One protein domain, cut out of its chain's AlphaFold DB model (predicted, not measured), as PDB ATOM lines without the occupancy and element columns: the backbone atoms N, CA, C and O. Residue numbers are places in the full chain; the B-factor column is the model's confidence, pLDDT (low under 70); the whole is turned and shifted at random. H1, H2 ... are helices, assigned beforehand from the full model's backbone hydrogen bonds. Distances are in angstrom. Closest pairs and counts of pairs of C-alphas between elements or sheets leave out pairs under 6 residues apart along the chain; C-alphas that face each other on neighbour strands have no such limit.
ATOM      1  N   GLU A   5       3.578  33.568  12.958       74.75
ATOM      2  CA  GLU A   5       3.922  33.579  11.534       74.75
ATOM      3  C   GLU A   5       2.745  33.225  10.613       74.75
ATOM      4  O   GLU A   5       2.486  33.951   9.651       74.75
ATOM      5  N   ILE A   6       1.976  32.174  10.928       78.31
ATOM      6  CA  ILE A   6       0.785  31.790  10.150       78.31
ATOM      7  C   ILE A   6      -0.270  32.901  10.235       78.31
ATOM      8  O   ILE A   6      -0.871  33.285   9.231       78.31
ATOM      9  N   LYS A   7      -0.456  33.481  11.427       76.31
ATOM     10  CA  LYS A   7      -1.363  34.621  11.622       76.31
ATOM     11  C   LYS A   7      -0.876  35.880  10.894       76.31
ATOM     12  O   LYS A   7      -1.676  36.642  10.352       76.31
ATOM     13  N   GLY A   8       0.440  36.091  10.848       78.44
ATOM     14  CA  GLY A   8       1.077  37.166  10.092       78.44
ATOM     15  C   GLY A   8       0.804  37.065   8.592       78.44
ATOM     16  O   GLY A   8       0.568  38.086   7.946       78.44
ATOM     17  N   TRP A   9       0.735  35.842   8.051       83.88
ATOM     18  CA  TRP A   9       0.491  35.604   6.626       83.88
ATOM     19  C   TRP A   9      -0.862  36.130   6.130       83.88
ATOM     20  O   TRP A   9      -0.935  36.702   5.040       83.88
ATOM     21  N   LEU A  10      -1.921  36.021   6.939       78.75
ATOM     22  CA  LEU A  10      -3.257  36.514   6.574       78.75
ATOM     23  C   LEU A  10      -3.324  38.036   6.402       78.75
ATOM     24  O   LEU A  10      -4.219  38.541   5.728       78.75
ATOM     25  N   ASN A  11      -2.357  38.764   6.963       79.75
ATOM     26  CA  ASN A  11      -2.272  40.219   6.876       79.75
ATOM     27  C   ASN A  11      -1.301  40.707   5.787       79.75
ATOM     28  O   ASN A  11      -1.155  41.918   5.587       79.75
ATOM     29  N   LEU A  12      -0.637  39.796   5.064       80.50
ATOM     30  CA  LEU A  12       0.319  40.164   4.021       80.50
ATOM     31  C   LEU A  12      -0.372  40.820   2.824       80.50
ATOM     32  O   LEU A  12      -1.413  40.363   2.340       80.50
ATOM     33  N   LYS A  13       0.256  41.886   2.317       77.38
ATOM     34  CA  LYS A  13      -0.185  42.613   1.116       77.38
ATOM     35  C   LYS A  13       0.578  42.211  -0.151       77.38
ATOM     36  O   LYS A  13       0.013  42.301  -1.235       77.38
ATOM     37  N   HIS A  14       1.823  41.754  -0.014       78.31
ATOM     38  CA  HIS A  14       2.728  41.394  -1.113       78.31
ATOM     39  C   HIS A  14       3.392  40.032  -0.844       78.31
ATOM     40  O   HIS A  14       3.372  39.562   0.292       78.31
ATOM     41  N   ASN A  15       3.942  39.400  -1.889       80.56
ATOM     42  CA  ASN A  15       4.652  38.107  -1.850       80.56
ATOM     43  C   ASN A  15       3.869  36.965  -1.173       80.56
ATOM     44  O   ASN A  15       4.435  36.056  -0.571       80.56
ATOM     45  N   ILE A  16       2.537  37.007  -1.280       85.06
ATOM     46  CA  ILE A  16       1.624  36.100  -0.570       85.06
ATOM     47  C   ILE A  16       1.864  34.644  -0.982       85.06
ATOM     48  O   ILE A  16       1.947  33.779  -0.113       85.06
ATOM     49  N   THR A  17       2.015  34.384  -2.285       84.00
ATOM     50  CA  THR A  17       2.292  33.043  -2.825       84.00
ATOM     51  C   THR A  17       3.646  32.512  -2.357       84.00
ATOM     52  O   THR A  17       3.727  31.378  -1.898       84.00
ATOM     53  N   GLU A  18       4.705  33.323  -2.427       84.12
ATOM     54  CA  GLU A  18       6.050  32.917  -1.990       84.12
ATOM     55  C   GLU A  18       6.056  32.565  -0.504       84.12
ATOM     56  O   GLU A  18       6.498  31.479  -0.130       84.12
ATOM     57  N   LYS A  19       5.464  33.425   0.336       84.81
ATOM     58  CA  LYS A  19       5.405  33.169   1.775       84.81
ATOM     59  C   LYS A  19       4.508  31.984   2.125       84.81
ATOM     60  O   LYS A  19       4.808  31.252   3.061       84.81
ATOM     61  N   LEU A  20       3.430  31.764   1.368       85.69
ATOM     62  CA  LEU A  20       2.605  30.567   1.519       85.69
ATOM     63  C   LEU A  20       3.433  29.309   1.229       85.69
ATOM     64  O   LEU A  20       3.393  28.370   2.012       85.69
ATOM     65  N   ASN A  21       4.224  29.308   0.155       85.75
ATOM     66  CA  ASN A  21       5.089  28.180  -0.197       85.75
ATOM     67  C   ASN A  21       6.157  27.897   0.871       85.75
ATOM     68  O   ASN A  21       6.483  26.735   1.102       85.75
ATOM     69  N   GLU A  22       6.690  28.926   1.535       86.50
ATOM     70  CA  GLU A  22       7.568  28.749   2.701       86.50
ATOM     71  C   GLU A  22       6.837  28.052   3.853       86.50
ATOM     72  O   GLU A  22       7.307  27.024   4.333       86.50
ATOM     73  N   LEU A  23       5.651  28.547   4.232       86.06
ATOM     74  CA  LEU A  23       4.840  27.943   5.294       86.06
ATOM     75  C   LEU A  23       4.446  26.497   4.967       86.06
ATOM     76  O   LEU A  23       4.445  25.643   5.848       86.06
ATOM     77  N   ILE A  24       4.138  26.198   3.704       86.44
ATOM     78  CA  ILE A  24       3.816  24.837   3.258       86.44
ATOM     79  C   ILE A  24       5.021  23.908   3.422       86.44
ATOM     80  O   ILE A  24       4.853  22.780   3.879       86.44
ATOM     81  N   LYS A  25       6.230  24.361   3.067       86.00
ATOM     82  CA  LYS A  25       7.460  23.568   3.234       86.00
ATOM     83  C   LYS A  25       7.774  23.291   4.701       86.00
ATOM     84  O   LYS A  25       8.317  22.235   5.006       86.00
ATOM     85  N   GLU A  26       7.457  24.234   5.579       87.44
ATOM     86  CA  GLU A  26       7.735  24.122   7.008       87.44
ATOM     87  C   GLU A  26       6.699  23.269   7.751       87.44
ATOM     88  O   GLU A  26       7.067  22.402   8.542       87.44
ATOM     89  N   PHE A  27       5.407  23.485   7.487       85.00
ATOM     90  CA  PHE A  27       4.318  22.910   8.285       85.00
ATOM     91  C   PHE A  27       3.536  21.797   7.586       85.00
ATOM     92  O   PHE A  27       2.808  21.067   8.252       85.00
ATOM     93  N   GLY A  28       3.667  21.652   6.267       86.12
ATOM     94  CA  GLY A  28       2.774  20.827   5.456       86.12
ATOM     95  C   GLY A  28       1.482  21.566   5.095       86.12
ATOM     96  O   GLY A  28       0.939  22.356   5.874       86.12
ATOM     97  N   PHE A  29       0.983  21.324   3.882       88.56
ATOM     98  CA  PHE A  29      -0.181  22.036   3.351       88.56
ATOM     99  C   PHE A  29      -1.447  21.712   4.158       88.56
ATOM    100  O   PHE A  29      -2.206  22.603   4.534       88.56
ATOM    101  N   GLU A  30      -1.654  20.437   4.478       89.44
ATOM    102  CA  GLU A  30      -2.817  19.929   5.196       89.44
ATOM    103  C   GLU A  30      -2.942  20.500   6.614       89.44
ATOM    104  O   GLU A  30      -4.036  20.905   7.011       89.44
ATOM    105  N   TYR A  31      -1.828  20.628   7.340       89.38
ATOM    106  CA  TYR A  31      -1.803  21.207   8.686       89.38
ATOM    107  C   TYR A  31      -2.038  22.719   8.667       89.38
ATOM    108  O   TYR A  31      -2.670  23.265   9.573       89.38
ATOM    109  N   LEU A  32      -1.577  23.405   7.618       90.19
ATOM    110  CA  LEU A  32      -1.841  24.827   7.435       90.19
ATOM    111  C   LEU A  32      -3.333  25.090   7.177       90.19
ATOM    112  O   LEU A  32      -3.921  25.986   7.788       90.19
ATOM    113  N   ILE A  33      -3.969  24.293   6.314       91.88
ATOM    114  CA  ILE A  33      -5.415  24.400   6.072       91.88
ATOM    115  C   ILE A  33      -6.216  24.020   7.319       91.88
ATOM    116  O   ILE A  33      -7.186  24.706   7.645       91.88
ATOM    117  N   GLU A  34      -5.801  22.984   8.052       90.62
ATOM    118  CA  GLU A  34      -6.390  22.631   9.346       90.62
ATOM    119  C   GLU A  34      -6.309  23.801  10.340       90.62
ATOM    120  O   GLU A  34      -7.312  24.146  10.969       90.62
ATOM    121  N   TYR A  35      -5.155  24.468  10.438       90.06
ATOM    122  CA  TYR A  35      -5.000  25.650  11.284       90.06
ATOM    123  C   TYR A  35      -5.992  26.752  10.895       90.06
ATOM    124  O   TYR A  35      -6.679  27.289  11.767       90.06
ATOM    125  N   PHE A  36      -6.105  27.078   9.603       90.94
ATOM    126  CA  PHE A  36      -7.037  28.105   9.133       90.94
ATOM    127  C   PHE A  36      -8.496  27.730   9.387       90.94
ATOM    128  O   PHE A  36      -9.275  28.577   9.817       90.94
ATOM    129  N   TYR A  37      -8.863  26.465   9.187       90.38
ATOM    130  CA  TYR A  37     -10.206  25.971   9.479       90.38
ATOM    131  C   TYR A  37     -10.589  26.158  10.953       90.38
ATOM    132  O   TYR A  37     -11.724  26.523  11.261       90.38
ATOM    133  N   LEU A  38      -9.650  25.896  11.869       88.31
ATOM    134  CA  LEU A  38      -9.898  25.938  13.310       88.31
ATOM    135  C   LEU A  38      -9.846  27.352  13.899       88.31
ATOM    136  O   LEU A  38     -10.544  27.619  14.877       88.31
ATOM    137  N   ASN A  39      -9.022  28.240  13.338       87.94
ATOM    138  CA  ASN A  39      -8.658  29.497  13.999       87.94
ATOM    139  C   ASN A  39      -9.119  30.761  13.265       87.94
ATOM    140  O   ASN A  39      -9.055  31.841  13.847       87.94
ATOM    141  N   GLU A  40      -9.574  30.663  12.014       89.38
ATOM    142  CA  GLU A  40      -9.808  31.832  11.162       89.38
ATOM    143  C   GLU A  40     -11.187  31.819  10.503       89.38
ATOM    144  O   GLU A  40     -11.826  30.781  10.314       89.38
ATOM    145  N   SER A  41     -11.686  33.009  10.153       86.38
ATOM    146  CA  SER A  41     -12.951  33.107   9.427       86.38
ATOM    147  C   SER A  41     -12.757  32.665   7.975       86.38
ATOM    148  O   SER A  41     -11.790  33.049   7.314       86.38
ATOM    149  N   ILE A  42     -13.714  31.901   7.443       86.75
ATOM    150  CA  ILE A  42     -13.676  31.454   6.040       86.75
ATOM    151  C   ILE A  42     -13.544  32.636   5.066       86.75
ATOM    152  O   ILE A  42     -12.843  32.540   4.066       86.75
ATOM    153  N   GLU A  43     -14.158  33.775   5.389       86.81
ATOM    154  CA  GLU A  43     -14.058  35.011   4.615       86.81
ATOM    155  C   GLU A  43     -12.611  35.511   4.506       86.81
ATOM    156  O   GLU A  43     -12.147  35.806   3.401       86.81
ATOM    157  N   ASN A  44     -11.900  35.607   5.635       87.62
ATOM    158  CA  ASN A  44     -10.518  36.084   5.663       87.62
ATOM    159  C   ASN A  44      -9.622  35.168   4.834       87.62
ATOM    160  O   ASN A  44      -8.815  35.641   4.031       87.62
ATOM    161  N   VAL A  45      -9.818  33.857   4.983       91.31
ATOM    162  CA  VAL A  45      -9.056  32.851   4.246       91.31
ATOM    163  C   VAL A  45      -9.340  32.964   2.747       91.31
ATOM    164  O   VAL A  45      -8.398  33.086   1.970       91.31
ATOM    165  N   ILE A  46     -10.607  33.041   2.318       91.50
ATOM    166  CA  ILE A  46     -10.971  33.236   0.902       91.50
ATOM    167  C   ILE A  46     -10.310  34.498   0.336       91.50
ATOM    168  O   ILE A  46      -9.653  34.436  -0.703       91.50
ATOM    169  N   LYS A  47     -10.442  35.642   1.019       88.81
ATOM    170  CA  LYS A  47      -9.881  36.925   0.562       88.81
ATOM    171  C   LYS A  47      -8.363  36.879   0.406       88.81
ATOM    172  O   LYS A  47      -7.834  37.510  -0.512       88.81
ATOM    173  N   GLN A  48      -7.668  36.153   1.278       89.94
ATOM    174  CA  GLN A  48      -6.220  36.018   1.184       89.94
ATOM    175  C   GLN A  48      -5.811  35.033   0.086       89.94
ATOM    176  O   GLN A  48      -4.946  35.355  -0.728       89.94
TER     177      GLN A  48
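This is residues 5 to 48 of the 471 residues of the protein "Glycosyltransferase involved in cell wall bisynthesis" of Lachnospiraceae bacterium NLAE-zl-G231 (UniProt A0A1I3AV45). Three helices, H2, H3 and H4, follow one another round three sides of an open frame, and the short helix H1 sits over the opening on one side, packed on H2. H2 and H3 make an L at their tight link, and from the far end of H3 the chain folds back into H4. The printed part has 44 residues with four named helices, in the order H1, H2, H3, H4, and no named strand; the class is all helix, with 35 residues in the helices. The whole is compact, with a radius of gyration of the C-alphas of 9.8 A, and its C-alphas span 22 by 22 by 15 A.

Start at H1, residues 5 to 9, and look across to H2, residues 16 to 27: the two touch, and their closest C-alphas are those of Trp 9 and Ile 16, 7.3 A apart. Go on to H3, residues 29 to 39, which touches H2 only at the corner by their link, and only just, with 3 pairs of C-alphas within 8 A. Their closest C-alphas are those of Ile 24 and Leu 32, 7.0 A apart; H2 touches H3 with residues 23 to 24 alone, and their lines are about perpendicular, at 79 degrees. Look back from Leu 32 to Ile 6: these are the closest C-alphas of H3 and H1, 7.9 A apart, and the two helices are close but not clearly touching. At the end of the printed part find H4, residues 42 to 48, close to H3 but not clearly touching it, with the closest C-alphas, those of Phe 36 and Val 45, 7.1 A apart. H3 and H4 run opposite ways at a steep tilt of 53 degrees. H4 is apart from H1, and only just apart from H2, their closest C-alphas being 8.0 A from each other. In H1, H2, H3 and H4 every O i to N i+4 pair is within hydrogen-bond range.

Find C-alpha 5 at (3.922, 33.579, 11.534); from there H1 runs 6.3 A to C-alpha 9. Next find C-alpha 16 at (1.624, 36.100, -0.570), where H2, the longest helix with 12 residues, begins its 16.1 A to C-alpha 27. From Phe 29 H3 runs 15.5 A to Asn 39. H4 runs 10.0 A from Ile 42 to C-alpha 48 at (-6.220, 36.018, 1.184).

Look at His 14 and Leu 38 for the two C-alphas farthest apart, 24.6 A. The printed part has no cut, and no link is long: H2 to H3 and H3 to H4 are tight, and H1 to H2, with 6 residues between them, is short. The mean pLDDT of the printed part is 85.6, and no printed residue is under 70.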